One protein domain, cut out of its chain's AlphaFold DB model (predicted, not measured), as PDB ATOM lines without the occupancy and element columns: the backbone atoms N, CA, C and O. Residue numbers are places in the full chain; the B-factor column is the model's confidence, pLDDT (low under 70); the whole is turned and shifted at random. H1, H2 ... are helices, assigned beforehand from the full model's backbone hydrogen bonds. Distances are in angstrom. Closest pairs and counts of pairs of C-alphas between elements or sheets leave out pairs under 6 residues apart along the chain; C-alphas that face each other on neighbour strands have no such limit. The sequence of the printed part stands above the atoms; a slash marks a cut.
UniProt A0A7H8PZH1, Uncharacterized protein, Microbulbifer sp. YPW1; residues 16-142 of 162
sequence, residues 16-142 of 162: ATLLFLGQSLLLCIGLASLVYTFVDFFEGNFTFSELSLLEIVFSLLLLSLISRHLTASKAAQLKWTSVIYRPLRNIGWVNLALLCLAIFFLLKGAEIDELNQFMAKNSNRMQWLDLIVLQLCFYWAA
ATOM      1  N   ALA A  16     243.634 206.761 353.637       72.75
ATOM      2  CA  ALA A  16     243.738 205.371 354.074       72.75
ATOM      3  C   ALA A  16     242.434 204.884 354.725       72.75
ATOM      4  O   ALA A  16     241.947 203.806 354.387       72.75
ATOM      5  N   THR A  17     241.828 205.704 355.586       77.25
ATOM      6  CA  THR A  17     240.534 205.410 356.213       77.25
ATOM      7  C   THR A  17     239.419 205.305 355.178       77.25
ATOM      8  O   THR A  17     238.639 204.360 355.229       77.25
ATOM      9  N   LEU A  18     239.366 206.217 354.202       78.00
ATOM     10  CA  LEU A  18     238.365 206.175 353.135       78.00
ATOM     11  C   LEU A  18     238.503 204.915 352.267       78.00
ATOM     12  O   LEU A  18     237.505 204.265 351.959       78.00
ATOM     13  N   LEU A  19     239.734 204.543 351.906       79.31
ATOM     14  CA  LEU A  19     240.002 203.316 351.156       79.31
ATOM     15  C   LEU A  19     239.603 202.074 351.957       79.31
ATOM     16  O   LEU A  19     238.955 201.186 351.412       79.31
ATOM     17  N   PHE A  20     239.937 202.023 353.246       81.44
ATOM     18  CA  PHE A  20     239.559 200.913 354.119       81.44
ATOM     19  C   PHE A  20     238.037 200.792 354.270       81.44
ATOM     20  O   PHE A  20     237.487 199.692 354.172       81.44
ATOM     21  N   LEU A  21     237.350 201.921 354.451       83.88
ATOM     22  CA  LEU A  21     235.896 201.973 354.571       83.88
ATOM     23  C   LEU A  21     235.222 201.503 353.277       83.88
ATOM     24  O   LEU A  21     234.333 200.658 353.324       83.88
ATOM     25  N   GLY A  22     235.693 201.980 352.120       82.69
ATOM     26  CA  GLY A  22     235.185 201.553 350.816       82.69
ATOM     27  C   GLY A  22     235.419 200.065 350.548       82.69
ATOM     28  O   GLY A  22     234.518 199.368 350.088       82.69
ATOM     29  N   GLN A  23     236.601 199.542 350.888       82.31
ATOM     30  CA  GLN A  23     236.897 198.112 350.759       82.31
ATOM     31  C   GLN A  23     236.017 197.252 351.671       82.31
ATOM     32  O   GLN A  23     235.561 196.192 351.242       82.31
ATOM     33  N   SER A  24     235.770 197.711 352.899       83.12
ATOM     34  CA  SER A  24     234.908 197.022 353.862       83.12
ATOM     35  C   SER A  24     233.450 197.033 353.409       83.12
ATOM     36  O   SER A  24     232.805 195.990 353.419       83.12
ATOM     37  N   LEU A  25     232.954 198.173 352.919       86.31
ATOM     38  CA  LEU A  25     231.599 198.295 352.384       86.31
ATOM     39  C   LEU A  25     231.380 197.368 351.181       86.31
ATOM     40  O   LEU A  25     230.399 196.633 351.148       86.31
ATOM     41  N   LEU A  26     232.319 197.349 350.227       86.69
ATOM     42  CA  LEU A  26     232.264 196.440 349.077       86.69
ATOM     43  C   LEU A  26     232.249 194.971 349.505       86.69
ATOM     44  O   LEU A  26     231.554 194.164 348.892       86.69
ATOM     45  N   LEU A  27     232.998 194.619 350.554       85.50
ATOM     46  CA  LEU A  27     232.998 193.266 351.097       85.50
ATOM     47  C   LEU A  27     231.652 192.920 351.743       85.50
ATOM     48  O   LEU A  27     231.138 191.834 351.493       85.50
ATOM     49  N   CYS A  28     231.063 193.832 352.521       86.31
ATOM     50  CA  CYS A  28     229.741 193.636 353.117       86.31
ATOM     51  C   CYS A  28     228.656 193.469 352.047       86.31
ATOM     52  O   CYS A  28     227.871 192.531 352.136       86.31
ATOM     53  N   ILE A  29     228.648 194.319 351.014       86.06
ATOM     54  CA  ILE A  29     227.711 194.214 349.882       86.06
ATOM     55  C   ILE A  29     227.911 192.883 349.151       86.06
ATOM     56  O   ILE A  29     226.948 192.166 348.891       86.06
ATOM     57  N   GLY A  30     229.163 192.530 348.850       83.00
ATOM     58  CA  GLY A  30     229.488 191.286 348.160       83.00
ATOM     59  C   GLY A  30     229.073 190.045 348.948       83.00
ATOM     60  O   GLY A  30     228.530 189.108 348.372       83.00
ATOM     61  N   LEU A  31     229.293 190.047 350.264       87.19
ATOM     62  CA  LEU A  31     228.896 188.949 351.142       87.19
ATOM     63  C   LEU A  31     227.374 188.854 351.280       87.19
ATOM     64  O   LEU A  31     226.837 187.756 351.183       87.19
ATOM     65  N   ALA A  32     226.686 189.980 351.475       86.19
ATOM     66  CA  ALA A  32     225.229 190.009 351.566       86.19
ATOM     67  C   ALA A  32     224.580 189.489 350.277       86.19
ATOM     68  O   ALA A  32     223.687 188.653 350.346       86.19
ATOM     69  N   SER A  33     225.084 189.914 349.113       84.31
ATOM     70  CA  SER A  33     224.624 189.416 347.814       84.31
ATOM     71  C   SER A  33     224.880 187.920 347.660       84.31
ATOM     72  O   SER A  33     223.972 187.201 347.270       84.31
ATOM     73  N   LEU A  34     226.068 187.432 348.034       85.25
ATOM     74  CA  LEU A  34     226.371 186.002 347.996       85.25
ATOM     75  C   LEU A  34     225.375 185.196 348.846       85.25
ATOM     76  O   LEU A  34     224.827 184.205 348.373       85.25
ATOM     77  N   VAL A  35     225.146 185.624 350.092       85.50
ATOM     78  CA  VAL A  35     224.205 184.965 351.009       85.50
ATOM     79  C   VAL A  35     222.795 184.999 350.433       85.50
ATOM     80  O   VAL A  35     222.153 183.959 350.406       85.50
ATOM     81  N   TYR A  36     222.343 186.148 349.932       83.69
ATOM     82  CA  TYR A  36     221.018 186.286 349.336       83.69
ATOM     83  C   TYR A  36     220.837 185.358 348.131       83.69
ATOM     84  O   TYR A  36     219.868 184.614 348.093       83.69
ATOM     85  N   THR A  37     221.805 185.311 347.210       81.19
ATOM     86  CA  THR A  37     221.763 184.401 346.057       81.19
ATOM     87  C   THR A  37     221.702 182.938 346.490       81.19
ATOM     88  O   THR A  37     220.980 182.165 345.876       81.19
ATOM     89  N   PHE A  38     222.423 182.532 347.542       80.19
ATOM     90  CA  PHE A  38     222.329 181.159 348.049       80.19
ATOM     91  C   PHE A  38     221.002 180.882 348.759       80.19
ATOM     92  O   PHE A  38     220.435 179.815 348.561       80.19
ATOM     93  N   VAL A  39     220.507 181.814 349.572       79.12
ATOM     94  CA  VAL A  39     219.215 181.674 350.255       79.12
ATOM     95  C   VAL A  39     218.094 181.554 349.228       79.12
ATOM     96  O   VAL A  39     217.361 180.581 349.282       79.12
ATOM     97  N   ASP A  40     218.034 182.439 348.234       74.88
ATOM     98  CA  ASP A  40     217.022 182.414 347.169       74.88
ATOM     99  C   ASP A  40     217.117 181.142 346.303       74.88
ATOM    100  O   ASP A  40     216.116 180.556 345.900       74.88
ATOM    101  N   PHE A  41     218.336 180.635 346.092       70.88
ATOM    102  CA  PHE A  41     218.570 179.367 345.400       70.88
ATOM    103  C   PHE A  41     218.076 178.134 346.184       70.88
ATOM    104  O   PHE A  41     217.743 177.123 345.569       70.88
ATOM    105  N   PHE A  42     218.023 178.192 347.521       67.12
ATOM    106  CA  PHE A  42     217.642 177.056 348.377       67.12
ATOM    107  C   PHE A  42     216.261 177.188 349.041       67.12
ATOM    108  O   PHE A  42     215.663 176.166 349.377       67.12
ATOM    109  N   GLU A  43     215.717 178.395 349.211       56.97
ATOM    110  CA  GLU A  43     214.404 178.628 349.837       56.97
ATOM    111  C   GLU A  43     213.234 178.097 348.996       56.97
ATOM    112  O   GLU A  43     212.149 177.888 349.534       56.97
ATOM    113  N   GLY A  44     213.448 177.787 347.713       52.97
ATOM    114  CA  GLY A  44     212.447 177.122 346.874       52.97
ATOM    115  C   GLY A  44     212.442 175.592 346.953       52.97
ATOM    116  O   GLY A  44     211.398 174.993 346.727       52.97
ATOM    117  N   ASN A  45     213.577 174.955 347.264       48.59
ATOM    118  CA  ASN A  45     213.788 173.516 347.071       48.59
ATOM    119  C   ASN A  45     214.790 172.980 348.109       48.59
ATOM    120  O   ASN A  45     215.999 172.932 347.873       48.59
ATOM    121  N   PHE A  46     214.298 172.551 349.273       51.56
ATOM    122  CA  PHE A  46     215.147 171.948 350.315       51.56
ATOM    123  C   PHE A  46     215.606 170.522 349.966       51.56
ATOM    124  O   PHE A  46     216.458 169.946 350.649       51.56
ATOM    125  N   THR A  47     215.072 169.956 348.885       56.75
ATOM    126  CA  THR A  47     215.381 168.607 348.426       56.75
ATOM    127  C   THR A  47     216.239 168.671 347.162       56.75
ATOM    128  O   THR A  47     215.836 169.253 346.162       56.75
ATOM    129  N   PHE A  48     217.409 168.013 347.152       56.03
ATOM    130  CA  PHE A  48     218.275 167.902 345.957       56.03
ATOM    131  C   PHE A  48     217.537 167.371 344.713       56.03
ATOM    132  O   PHE A  48     217.967 167.620 343.592       56.03
ATOM    133  N   SER A  49     216.443 166.631 344.914       57.88
ATOM    134  CA  SER A  49     215.560 166.115 343.865       57.88
ATOM    135  C   SER A  49     214.708 167.182 343.172       57.88
ATOM    136  O   SER A  49     214.173 166.904 342.104       57.88
ATOM    137  N   GLU A  50     214.558 168.363 343.771       59.41
ATOM    138  CA  GLU A  50     213.724 169.457 343.259       59.41
ATOM    139  C   GLU A  50     214.553 170.568 342.597       59.41
ATOM    140  O   GLU A  50     213.999 171.438 341.929       59.41
ATOM    141  N   LEU A  51     215.886 170.506 342.714       67.50
ATOM    142  CA  LEU A  51     216.776 171.348 341.922       67.50
ATOM    143  C   LEU A  51     216.602 171.014 340.440       67.50
ATOM    144  O   LEU A  51     216.730 169.863 340.008       67.50
ATOM    145  N   SER A  52     216.365 172.041 339.635       76.38
ATOM    146  CA  SER A  52     216.376 171.907 338.187       76.38
ATOM    147  C   SER A  52     217.752 171.429 337.710       76.38
ATOM    148  O   SER A  52     218.799 171.766 338.269       76.38
ATOM    149  N   LEU A  53     217.777 170.666 336.613       80.50
ATOM    150  CA  LEU A  53     219.027 170.202 335.999       80.50
ATOM    151  C   LEU A  53     220.009 171.360 335.754       80.50
ATOM    152  O   LEU A  53     221.221 171.203 335.896       80.50
ATOM    153  N   LEU A  54     219.481 172.529 335.395       78.06
ATOM    154  CA  LEU A  54     220.284 173.704 335.107       78.06
ATOM    155  C   LEU A  54     220.906 174.284 336.392       78.06
ATOM    156  O   LEU A  54     222.105 174.552 336.399       78.06
ATOM    157  N   GLU A  55     220.170 174.368 337.503       78.31
ATOM    158  CA  GLU A  55     220.699 174.771 338.821       78.31
ATOM    159  C   GLU A  55     221.841 173.853 339.280       78.31
ATOM    160  O   GLU A  55     222.877 174.323 339.767       78.31
ATOM    161  N   ILE A  56     221.700 172.545 339.052       83.38
ATOM    162  CA  ILE A  56     222.748 171.556 339.338       83.38
ATOM    163  C   ILE A  56     223.997 171.837 338.491       83.38
ATOM    164  O   ILE A  56     225.107 171.894 339.025       83.38
ATOM    165  N   VAL A  57     223.836 172.062 337.182       86.75
ATOM    166  CA  VAL A  57     224.954 172.395 336.283       86.75
ATOM    167  C   VAL A  57     225.656 173.682 336.730       86.75
ATOM    168  O   VAL A  57     226.885 173.702 336.827       86.75
ATOM    169  N   PHE A  58     224.906 174.737 337.063       86.44
ATOM    170  CA  PHE A  58     225.477 175.997 337.550       86.44
ATOM    171  C   PHE A  58     226.213 175.826 338.886       86.44
ATOM    172  O   PHE A  58     227.284 176.412 339.071       86.44
ATOM    173  N   SER A  59     225.701 174.981 339.782       85.31
ATOM    174  CA  SER A  59     226.347 174.664 341.060       85.31
ATOM    175  C   SER A  59     227.663 173.911 340.866       85.31
ATOM    176  O   SER A  59     228.683 174.277 341.452       85.31
ATOM    177  N   LEU A  60     227.684 172.897 339.995       90.19
ATOM    178  CA  LEU A  60     228.900 172.140 339.675       90.19
ATOM    179  C   LEU A  60     229.969 173.026 339.022       90.19
ATOM    180  O   LEU A  60     231.150 172.943 339.371       90.19
ATOM    181  N   LEU A  61     229.559 173.913 338.113       92.50
ATOM    182  CA  LEU A  61     230.449 174.901 337.506       92.50
ATOM    183  C   LEU A  61     231.015 175.870 338.551       92.50
ATOM    184  O   LEU A  61     232.222 176.123 338.559       92.50
ATOM    185  N   LEU A  62     230.183 176.366 339.470       90.31
ATOM    186  CA  LEU A  62     230.632 177.238 340.554       90.31
ATOM    187  C   LEU A  62     231.641 176.529 341.469       90.31
ATOM    188  O   LEU A  62     232.701 177.088 341.749       90.31
ATOM    189  N   LEU A  63     231.375 175.282 341.873       92.00
ATOM    190  CA  LEU A  63     232.305 174.472 342.671       92.00
ATOM    191  C   LEU A  63     233.641 174.251 341.949       92.00
ATOM    192  O   LEU A  63     234.707 174.376 342.557       92.00
ATOM    193  N   SER A  64     233.600 173.988 340.641       94.50
ATOM    194  CA  SER A  64     234.797 173.874 339.800       94.50
ATOM    195  C   SER A  64     235.607 175.176 339.782       94.50
ATOM    196  O   SER A  64     236.829 175.164 339.971       94.50
ATOM    197  N   LEU A  65     234.944 176.327 339.642       93.38
ATOM    198  CA  LEU A  65     235.592 177.641 339.662       93.38
ATOM    199  C   LEU A  65     236.168 177.996 341.035       93.38
ATOM    200  O   LEU A  65     237.278 178.534 341.100       93.38
ATOM    201  N   ILE A  66     235.468 177.661 342.122       92.62
ATOM    202  CA  ILE A  66     235.976 177.798 343.493       92.62
ATOM    203  C   ILE A  66     237.240 176.953 343.655       92.62
ATOM    204  O   ILE A  66     238.275 177.472 344.071       92.62
ATOM    205  N   SER A  67     237.198 175.678 343.264       93.50
ATOM    206  CA  SER A  67     238.355 174.778 343.328       93.50
ATOM    207  C   SER A  67     239.549 175.312 342.527       93.50
ATOM    208  O   SER A  67     240.683 175.358 343.024       93.50
ATOM    209  N   ARG A  68     239.297 175.817 341.313       93.00
ATOM    210  CA  ARG A  68     240.322 176.460 340.482       93.00
ATOM    211  C   ARG A  68     240.915 177.693 341.163       93.00
ATOM    212  O   ARG A  68     242.135 177.852 341.179       93.00
ATOM    213  N   HIS A  69     240.073 178.559 341.724       93.00
ATOM    214  CA  HIS A  69     240.496 179.763 342.446       93.00
ATOM    215  C   HIS A  69     241.351 179.422 343.666       93.00
ATOM    216  O   HIS A  69     242.404 180.031 343.862       93.00
ATOM    217  N   LEU A  70     240.948 178.419 344.451       92.50
ATOM    218  CA  LEU A  70     241.696 177.946 345.617       92.50
ATOM    219  C   LEU A  70     243.059 177.375 345.213       92.50
ATOM    220  O   LEU A  70     244.078 177.747 345.797       92.50
ATOM    221  N   THR A  71     243.097 176.538 344.176       92.50
ATOM    222  CA  THR A  71     244.340 175.954 343.649       92.50
ATOM    223  C   THR A  71     245.298 177.031 343.147       92.50
ATOM    224  O   THR A  71     246.465 177.063 343.547       92.50
ATOM    225  N   ALA A  72     244.807 177.962 342.327       90.19
ATOM    226  CA  ALA A  72     245.610 179.064 341.802       90.19
ATOM    227  C   ALA A  72     246.094 180.003 342.922       90.19
ATOM    228  O   ALA A  72     247.240 180.451 342.916       90.19
ATOM    229  N   SER A  73     245.249 180.265 343.921       91.44
ATOM    230  CA  SER A  73     245.601 181.084 345.084       91.44
ATOM    231  C   SER A  73     246.663 180.432 345.965       91.44
ATOM    232  O   SER A  73     247.565 181.126 346.439       91.44
ATOM    233  N   LYS A  74     246.590 179.108 346.148       89.00
ATOM    234  CA  LYS A  74     247.605 178.325 346.860       89.00
ATOM    235  C   LYS A  74     248.940 178.355 346.116       89.00
ATOM    236  O   LYS A  74     249.968 178.599 346.738       89.00
ATOM    237  N   ALA A  75     248.920 178.177 344.794       88.75
ATOM    238  CA  ALA A  75     250.117 178.261 343.955       88.75
ATOM    239  C   ALA A  75     250.766 179.659 343.990       88.75
ATOM    240  O   ALA A  75     251.987 179.769 343.992       88.75
ATOM    241  N   ALA A  76     249.958 180.719 344.080       88.38
ATOM    242  CA  ALA A  76     250.419 182.102 344.213       88.38
ATOM    243  C   ALA A  76     250.722 182.535 345.667       88.38
ATOM    244  O   ALA A  76     250.958 183.719 345.903       88.38
ATOM    245  N   GLN A  77     250.676 181.613 346.641       89.81
ATOM    246  CA  GLN A  77     250.921 181.867 348.070       89.81
ATOM    247  C   GLN A  77     250.125 183.053 348.652       89.81
ATOM    248  O   GLN A  77     250.614 183.827 349.479       89.81
ATOM    249  N   LEU A  78     248.870 183.218 348.227       88.25
ATOM    250  CA  LEU A  78     248.023 184.301 348.719       88.25
ATOM    251  C   LEU A  78     247.559 184.039 350.160       88.25
ATOM    252  O   LEU A  78     247.150 182.933 350.508       88.25
ATOM    253  N   LYS A  79     247.538 185.091 350.990       90.44
ATOM    254  CA  LYS A  79     246.910 185.048 352.323       90.44
ATOM    255  C   LYS A  79     245.421 184.725 352.190       90.44
ATOM    256  O   LYS A  79     244.755 185.312 351.338       90.44
ATOM    257  N   TRP A  80     244.882 183.888 353.079       85.81
ATOM    258  CA  TRP A  80     243.473 183.462 353.067       85.81
ATOM    259  C   TRP A  80     242.476 184.631 353.003       85.81
ATOM    260  O   TRP A  80     241.510 184.595 352.244       85.81
ATOM    261  N   THR A  81     242.769 185.728 353.707       86.69
ATOM    262  CA  THR A  81     241.968 186.960 353.646       86.69
ATOM    263  C   THR A  81     241.886 187.528 352.229       86.69
ATOM    264  O   THR A  81     240.808 187.901 351.784       86.69
ATOM    265  N   SER A  82     242.988 187.523 351.471       86.50
ATOM    266  CA  SER A  82     242.985 187.928 350.062       86.50
ATOM    267  C   SER A  82     242.270 186.919 349.163       86.50
ATOM    268  O   SER A  82     241.749 187.326 348.123       86.50
ATOM    269  N   VAL A  83     242.283 185.631 349.509       87.69
ATOM    270  CA  VAL A  83     241.602 184.583 348.734       87.69
ATOM    271  C   VAL A  83     240.093 184.801 348.767       87.69
ATOM    272  O   VAL A  83     239.462 184.754 347.716       87.69
ATOM    273  N   ILE A  84     239.535 185.118 349.938       88.00
ATOM    274  CA  ILE A  84     238.107 185.424 350.104       88.00
ATOM    275  C   ILE A  84     237.768 186.824 349.576       88.00
ATOM    276  O   ILE A  84     236.751 187.019 348.914       88.00
ATOM    277  N   TYR A  85     238.632 187.807 349.835       89.00
ATOM    278  CA  TYR A  85     238.362 189.201 349.489       89.00
ATOM    279  C   TYR A  85     238.175 189.424 347.984       89.00
ATOM    280  O   TYR A  85     237.294 190.175 347.581       89.00
ATOM    281  N   ARG A  86     238.988 188.788 347.134       89.56
ATOM    282  CA  ARG A  86     238.956 189.010 345.677       89.56
ATOM    283  C   ARG A  86     237.595 188.708 345.027       89.56
ATOM    284  O   ARG A  86     237.095 189.606 344.351       89.56
ATOM    285  N   PRO A  87     236.988 187.515 345.200       91.06
ATOM    286  CA  PRO A  87     235.672 187.234 344.631       91.06
ATOM    287  C   PRO A  87     234.585 188.119 345.248       91.06
ATOM    288  O   PRO A  87     233.817 188.714 344.499       91.06
ATOM    289  N   LEU A  88     234.577 188.311 346.575       90.75
ATOM    290  CA  LEU A  88     233.584 189.168 347.240       90.75
ATOM    291  C   LEU A  88     233.652 190.622 346.768       90.75
ATOM    292  O   LEU A  88     232.624 191.247 346.538       90.75
ATOM    293  N   ARG A  89     234.857 191.155 346.559       91.38
ATOM    294  CA  ARG A  89     235.049 192.498 346.009       91.38
ATOM    295  C   ARG A  89     234.472 192.611 344.597       91.38
ATOM    296  O   ARG A  89     233.867 193.629 344.285       91.38
ATOM    297  N   ASN A  90     234.678 191.607 343.743       92.00
ATOM    298  CA  ASN A  90     234.129 191.614 342.385       92.00
ATOM    299  C   ASN A  90     232.590 191.622 342.423       92.00
ATOM    300  O   ASN A  90     231.980 192.455 341.759       92.00
ATOM    301  N   ILE A  91     231.984 190.784 343.273       91.69
ATOM    302  CA  ILE A  91     230.528 190.756 343.498       91.69
ATOM    303  C   ILE A  91     230.037 192.113 344.022       91.69
ATOM    304  O   ILE A  91     229.057 192.660 343.521       91.69
ATOM    305  N   GLY A  92     230.744 192.696 344.995       89.12
ATOM    306  CA  GLY A  92     230.421 194.007 345.555       89.12
ATOM    307  C   GLY A  92     230.432 195.122 344.508       89.12
ATOM    308  O   GLY A  92     229.529 195.953 344.498       89.12
ATOM    309  N   TRP A  93     231.404 195.123 343.588       91.44
ATOM    310  CA  TRP A  93     231.456 196.099 342.492       91.44
ATOM    311  C   TRP A  93     230.304 195.952 341.503       91.44
ATOM    312  O   TRP A  93     229.754 196.965 341.076       91.44
ATOM    313  N   VAL A  94     229.929 194.719 341.148       91.56
ATOM    314  CA  VAL A  94     228.794 194.487 340.244       91.56
ATOM    315  C   VAL A  94     227.494 194.973 340.884       91.56
ATOM    316  O   VAL A  94     226.761 195.740 340.265       91.56
ATOM    317  N   ASN A  95     227.252 194.623 342.146       88.44
ATOM    318  CA  ASN A  95     226.066 195.079 342.874       88.44
ATOM    319  C   ASN A  95     226.037 196.597 343.065       88.44
ATOM    320  O   ASN A  95     224.983 197.215 342.945       88.44
ATOM    321  N   LEU A  96     227.190 197.223 343.313       90.19
ATOM    322  CA  LEU A  96     227.273 198.679 343.382       90.19
ATOM    323  C   LEU A  96     226.922 199.322 342.033       90.19
ATOM    324  O   LEU A  96     226.186 200.305 342.005       90.19
ATOM    325  N   ALA A  97     227.396 198.760 340.919       89.75
ATOM    326  CA  ALA A  97     227.044 199.240 339.585       89.75
ATOM    327  C   ALA A  97     225.539 199.093 339.299       89.75
ATOM    328  O   ALA A  97     224.930 200.026 338.774       89.75
ATOM    329  N   LEU A  98     224.929 197.970 339.695       86.00
ATOM    330  CA  LEU A  98     223.482 197.753 339.589       86.00
ATOM    331  C   LEU A  98     222.692 198.754 340.439       86.00
ATOM    332  O   LEU A  98     221.721 199.330 339.953       86.00
ATOM    333  N   LEU A  99     223.139 199.028 341.666       86.06
ATOM    334  CA  LEU A  99     222.528 200.039 342.529       86.06
ATOM    335  C   LEU A  99     222.611 201.436 341.900       86.06
ATOM    336  O   LEU A  99     221.615 202.157 341.864       86.06
ATOM    337  N   CYS A 100     223.773 201.817 341.365       90.19
ATOM    338  CA  CYS A 100     223.934 203.089 340.662       90.19
ATOM    339  C   CYS A 100     223.010 203.188 339.441       90.19
ATOM    340  O   CYS A 100     222.426 204.246 339.202       90.19
ATOM    341  N   LEU A 101     222.854 202.096 338.688       88.00
ATOM    342  CA  LEU A 101     221.957 202.036 337.539       88.00
ATOM    343  C   LEU A 101     220.484 202.172 337.960       88.00
ATOM    344  O   LEU A 101     219.744 202.935 337.342       88.00
ATOM    345  N   ALA A 102     220.072 201.499 339.036       83.88
ATOM    346  CA  ALA A 102     218.722 201.615 339.582       83.88
ATOM    347  C   ALA A 102     218.421 203.055 340.030       83.88
ATOM    348  O   ALA A 102     217.411 203.629 339.631       83.88
ATOM    349  N   ILE A 103     219.340 203.679 340.777       87.75
ATOM    350  CA  ILE A 103     219.225 205.087 341.189       87.75
ATOM    351  C   ILE A 103     219.116 206.004 339.963       87.75
ATOM    352  O   ILE A 103     218.296 206.919 339.953       87.75
ATOM    353  N   PHE A 104     219.903 205.758 338.913       88.75
ATOM    354  CA  PHE A 104     219.833 206.539 337.679       88.75
ATOM    355  C   PHE A 104     218.450 206.466 337.015       88.75
ATOM    356  O   PHE A 104     217.925 207.503 336.607       88.75
ATOM    357  N   PHE A 105     217.842 205.279 336.936       84.62
ATOM    358  CA  PHE A 105     216.491 205.129 336.387       84.62
ATOM    359  C   PHE A 105     215.436 205.848 337.232       84.62
ATOM    360  O   PHE A 105     214.599 206.559 336.675       84.62
ATOM    361  N   LEU A 106     215.524 205.756 338.563       85.06
ATOM    362  CA  LEU A 106     214.621 206.475 339.468       85.06
ATOM    363  C   LEU A 106     214.726 207.995 339.291       85.06
ATOM    364  O   LEU A 106     213.714 208.686 339.199       85.06
ATOM    365  N   LEU A 107     215.944 208.526 339.149       87.44
ATOM    366  CA  LEU A 107     216.163 209.951 338.873       87.44
ATOM    367  C   LEU A 107     215.611 210.397 337.509       87.44
ATOM    368  O   LEU A 107     215.360 211.585 337.309       87.44
ATOM    369  N   LYS A 108     215.430 209.469 336.562       84.75
ATOM    370  CA  LYS A 108     214.812 209.723 335.253       84.75
ATOM    371  C   LYS A 108     213.289 209.594 335.255       84.75
ATOM    372  O   LYS A 108     212.688 209.747 334.196       84.75
ATOM    373  N   GLY A 109     212.681 209.392 336.423       81.69
ATOM    374  CA  GLY A 109     211.233 209.311 336.578       81.69
ATOM    375  C   GLY A 109     210.663 207.924 336.300       81.69
ATOM    376  O   GLY A 109     209.467 207.822 336.066       81.69
ATOM    377  N   ALA A 110     211.491 206.872 336.309       79.56
ATOM    378  CA  ALA A 110     210.970 205.510 336.318       79.56
ATOM    379  C   ALA A 110     210.200 205.268 337.623       79.56
ATOM    380  O   ALA A 110     210.714 205.550 338.712       79.56
ATOM    381  N   GLU A 111     208.987 204.735 337.518       84.19
ATOM    382  CA  GLU A 111     208.202 204.368 338.689       84.19
ATOM    383  C   GLU A 111     208.777 203.098 339.331       84.19
ATOM    384  O   GLU A 111     209.112 202.121 338.654       84.19
ATOM    385  N   ILE A 112     208.892 203.106 340.663       79.88
ATOM    386  CA  ILE A 112     209.395 201.958 341.435       79.88
ATOM    387  C   ILE A 112     208.531 200.717 341.169       79.88
ATOM    388  O   ILE A 112     209.054 199.608 341.067       79.88
ATOM    389  N   ASP A 113     207.223 200.908 341.008       81.12
ATOM    390  CA  ASP A 113     206.273 199.820 340.803       81.12
ATOM    391  C   ASP A 113     206.447 199.141 339.442       81.12
ATOM    392  O   ASP A 113     206.394 197.913 339.365       81.12
ATOM    393  N   GLU A 114     206.751 199.896 338.383       81.38
ATOM    394  CA  GLU A 114     207.062 199.328 337.065       81.38
ATOM    395  C   GLU A 114     208.350 198.499 337.103       81.38
ATOM    396  O   GLU A 114     208.402 197.391 336.553       81.38
ATOM    397  N   LEU A 115     209.379 198.997 337.796       76.00
ATOM    398  CA  LEU A 115     210.639 198.276 337.964       76.00
ATOM    399  C   LEU A 115     210.429 196.981 338.760       76.00
ATOM    400  O   LEU A 115     210.912 195.921 338.358       76.00
ATOM    401  N   ASN A 116     209.658 197.041 339.844       81.06
ATOM    402  CA  ASN A 116     209.340 195.873 340.664       81.06
ATOM    403  C   ASN A 116     208.515 194.838 339.890       81.06
ATOM    404  O   ASN A 116     208.819 193.645 339.949       81.06
ATOM    405  N   GLN A 117     207.516 195.271 339.117       84.44
ATOM    406  CA  GLN A 117     206.731 194.371 338.267       84.44
ATOM    407  C   GLN A 117     207.590 193.722 337.178       84.44
ATOM    408  O   GLN A 117     207.446 192.527 336.906       84.44
ATOM    409  N   PHE A 118     208.513 194.476 336.575       81.56
ATOM    410  CA  PHE A 118     209.455 193.930 335.602       81.56
ATOM    411  C   PHE A 118     210.364 192.862 336.222       81.56
ATOM    412  O   PHE A 118     210.528 191.787 335.636       81.56
ATOM    413  N   MET A 119     210.922 193.137 337.405       79.75
ATOM    414  CA  MET A 119     211.784 192.207 338.141       79.75
ATOM    415  C   MET A 119     211.026 190.937 338.530       79.75
ATOM    416  O   MET A 119     211.500 189.839 338.249       79.75
ATOM    417  N   ALA A 120     209.816 191.074 339.078       81.62
ATOM    418  CA  ALA A 120     208.973 189.941 339.455       81.62
ATOM    419  C   ALA A 120     208.597 189.073 338.243       81.62
ATOM    420  O   ALA A 120     208.685 187.848 338.298       81.62
ATOM    421  N   LYS A 121     208.248 189.693 337.107       87.50
ATOM    422  CA  LYS A 121     207.915 188.972 335.866       87.50
ATOM    423  C   LYS A 121     209.105 188.209 335.275       87.50
ATOM    424  O   LYS A 121     208.909 187.235 334.550       87.50
ATOM    425  N   ASN A 122     210.328 188.662 335.545       82.62
ATOM    426  CA  ASN A 122     211.556 188.067 335.027       82.62
ATOM    427  C   ASN A 122     212.393 187.383 336.119       82.62
ATOM    428  O   ASN A 122     213.571 187.133 335.873       82.62
ATOM    429  N   SER A 123     211.810 187.044 337.275       78.50
ATOM    430  CA  SER A 123     212.528 186.525 338.450       78.50
ATOM    431  C   SER A 123     213.490 185.384 338.107       78.50
ATOM    432  O   SER A 123     214.686 185.501 338.350       78.50
ATOM    433  N   ASN A 124     213.013 184.356 337.399       76.94
ATOM    434  CA  ASN A 124     213.849 183.225 336.986       76.94
ATOM    435  C   ASN A 124     215.028 183.677 336.108       76.94
ATOM    436  O   ASN A 124     216.145 183.199 336.262       76.94
ATOM    437  N   ARG A 125     214.809 184.614 335.173       81.31
ATOM    438  CA  ARG A 125     215.882 185.132 334.299       81.31
ATOM    439  C   ARG A 125     216.913 185.932 335.089       81.31
ATOM    440  O   ARG A 125     218.097 185.834 334.776       81.31
ATOM    441  N   MET A 126     216.466 186.696 336.082       80.88
ATOM    442  CA  MET A 126     217.352 187.442 336.975       80.88
ATOM    443  C   MET A 126     218.180 186.486 337.838       80.88
ATOM    444  O   MET A 126     219.396 186.626 337.867       80.88
ATOM    445  N   GLN A 127     217.569 185.432 338.385       80.56
ATOM    446  CA  GLN A 127     218.266 184.379 339.130       80.56
ATOM    447  C   GLN A 127     219.377 183.713 338.289       80.56
ATOM    448  O   GLN A 127     220.509 183.549 338.748       80.56
ATOM    449  N   TRP A 128     219.107 183.385 337.018       82.88
ATOM    450  CA  TRP A 128     220.136 182.847 336.113       82.88
ATOM    451  C   TRP A 128     221.265 183.839 335.845       82.88
ATOM    452  O   TRP A 128     222.436 183.455 335.797       82.88
ATOM    453  N   LEU A 129     220.918 185.109 335.648       84.06
ATOM    454  CA  LEU A 129     221.895 186.165 335.428       84.06
ATOM    455  C   LEU A 129     222.794 186.337 336.657       84.06
ATOM    456  O   LEU A 129     224.012 186.433 336.494       84.06
ATOM    457  N   ASP A 130     222.230 186.270 337.861       83.44
ATOM    458  CA  ASP A 130     222.977 186.334 339.116       83.44
ATOM    459  C   ASP A 130     223.959 185.164 339.249       83.44
ATOM    460  O   ASP A 130     225.131 185.372 339.579       83.44
ATOM    461  N   LEU A 131     223.547 183.943 338.890       84.62
ATOM    462  CA  LEU A 131     224.435 182.774 338.875       84.62
ATOM    463  C   LEU A 131     225.579 182.919 337.858       84.62
ATOM    464  O   LEU A 131     226.729 182.583 338.166       84.62
ATOM    465  N   ILE A 132     225.304 183.444 336.659       87.94
ATOM    466  CA  ILE A 132     226.334 183.717 335.641       87.94
ATOM    467  C   ILE A 132     227.324 184.769 336.155       87.94
ATOM    468  O   ILE A 132     228.541 184.572 336.084       87.94
ATOM    469  N   VAL A 133     226.818 185.875 336.698       89.69
ATOM    470  CA  VAL A 133     227.630 186.958 337.266       89.69
ATOM    471  C   VAL A 133     228.503 186.434 338.404       89.69
ATOM    472  O   VAL A 133     229.699 186.741 338.455       89.69
ATOM    473  N   LEU A 134     227.944 185.601 339.283       90.12
ATOM    474  CA  LEU A 134     228.665 184.980 340.386       90.12
ATOM    475  C   LEU A 134     229.828 184.117 339.879       90.12
ATOM    476  O   LEU A 134     230.965 184.267 340.342       90.12
ATOM    477  N   GLN A 135     229.582 183.265 338.882       91.06
ATOM    478  CA  GLN A 135     230.633 182.458 338.261       91.06
ATOM    479  C   GLN A 135     231.729 183.321 337.627       91.06
ATOM    480  O   GLN A 135     232.917 183.056 337.836       91.06
ATOM    481  N   LEU A 136     231.370 184.390 336.909       92.62
ATOM    482  CA  LEU A 136     232.342 185.324 336.331       92.62
ATOM    483  C   LEU A 136     233.188 186.012 337.410       92.62
ATOM    484  O   LEU A 136     234.407 186.142 337.253       92.62
ATOM    485  N   CYS A 137     232.580 186.386 338.538       93.75
ATOM    486  CA  CYS A 137     233.291 186.994 339.662       93.75
ATOM    487  C   CYS A 137     234.367 186.064 340.230       93.75
ATOM    488  O   CYS A 137     235.497 186.513 340.454       93.75
ATOM    489  N   PHE A 138     234.054 184.775 340.409       91.50
ATOM    490  CA  PHE A 138     235.026 183.755 340.818       91.50
ATOM    491  C   PHE A 138     236.070 183.484 339.736       91.50
ATOM    492  O   PHE A 138     237.263 183.372 340.037       91.50
ATOM    493  N   TYR A 139     235.650 183.429 338.471       91.88
ATOM    494  CA  TYR A 139     236.549 183.205 337.348       91.88
ATOM    495  C   TYR A 139     237.634 184.289 337.282       91.88
ATOM    496  O   TYR A 139     238.818 183.955 337.193       91.88
ATOM    497  N   TRP A 140     237.247 185.566 337.360       91.31
ATOM    498  CA  TRP A 140     238.168 186.706 337.294       91.31
ATOM    499  C   TRP A 140     238.932 186.968 338.595       91.31
ATOM    500  O   TRP A 140     239.975 187.620 338.566       91.31
ATOM    501  N   ALA A 141     238.446 186.477 339.736       91.00
ATOM    502  CA  ALA A 141     239.165 186.581 341.005       91.00
ATOM    503  C   ALA A 141     240.411 185.682 341.065       91.00
ATOM    504  O   ALA A 141     241.359 186.002 341.799       91.00
ATOM    505  N   ALA A 142     240.415 184.587 340.296       88.38
ATOM    506  CA  ALA A 142     241.514 183.637 340.257       88.38
ATOM    507  C   ALA A 142     242.812 184.311 339.770       88.38
ATOM    508  O   ALA A 142     242.823 184.944 338.709       88.38
TER     509      ALA A 142
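AT A GLANCE: This is residues 16 to 142 of the 162 residues of an uncharacterized protein of Microbulbifer sp. YPW1 (UniProt A0A7H8PZH1). Three helices, H2, H5 and H3, make a flat layer, and the long helix H1 crosses H3 on one face of it. In the layer H5 is side by side with H2, while H3 and H5 spread from each other as an open V whose wide end is spanned by the short H4. Residues 16 to 22 of H1 stick out beyond the layer. The printed part has 127 residues with five named helices, in the order H1 H2 H3 H4 H5, and no named strand; the class is all helix. It is only just compact, close to loose, with a radius of gyration of the C-alphas of 16.7 A, and flat, spanning 49 by 48 by 20 A.

IN THESE COORDINATES: H1 is residues 16 to 43, 39.9 A from first to last C-alpha, beginning at C-alpha 16 at (243.738, 205.371, 354.074). H2 is residues 53 to 75, 33.1 A long. H3 is residues 80 to 107, 40.6 A long, with C-alpha 80 at (243.473, 183.462, 353.067); it has a kink of 26 degrees near residue 87. H4 is residues 112 to 121, 14.2 A long. H5 is residues 123 to 141, 26.8 A long, ending at C-alpha 141 at (239.165, 186.581, 341.005).

HOW THE PARTS SIT: H3 and H5 are the hub, touching three helices each. H1, with residues 23 to 34 alone, touches H3 and stands about perpendicular to it at 85 degrees; their closest C-alphas, of Gly 30 and Gly 92, are 3.9 A apart. H3 touches H5 at a steep tilt of 42 degrees, opposite ways, with the C-alphas of Pro 87 and Ala 141 closest at 5.1 A. H5 touches H2 at a shallow tilt of 16 degrees, the same way; the closest C-alphas are those of Leu 62 and Gln 135, 5.7 A apart. H2 and H3 only just touch, with 3 pairs of C-alphas within 8 A, the closest being Ser 73 and Val 83 at 6.4 A. H1 and H5 only just touch too, also with 3 pairs, the closest being Thr 37 and Asp 130 at 7.3 A. H4 is close to H3 but not clearly touching it, with the C-alphas of Leu 106 and Ile 112 closest at 7.2 A, and is apart from H1 and H2. Every O i to N i+4 pair is within hydrogen-bond range in H1, H2, H4 and H5, and 23 of 24 are in H3.

THE WHOLE: The two C-alphas farthest apart, those of Ala 75 and Gly 109, are 50.3 A from each other. The printed part has no cut. No link is long; that from H1 to H2, of 9 residues, is short, and the other three are tight. Residues 116 to 126, of which 116 to 121 belong to H4 and 123 to 126 to H5, stand free. The mean pLDDT of the printed part is 83.7, and residues 42 to 51 are under 70.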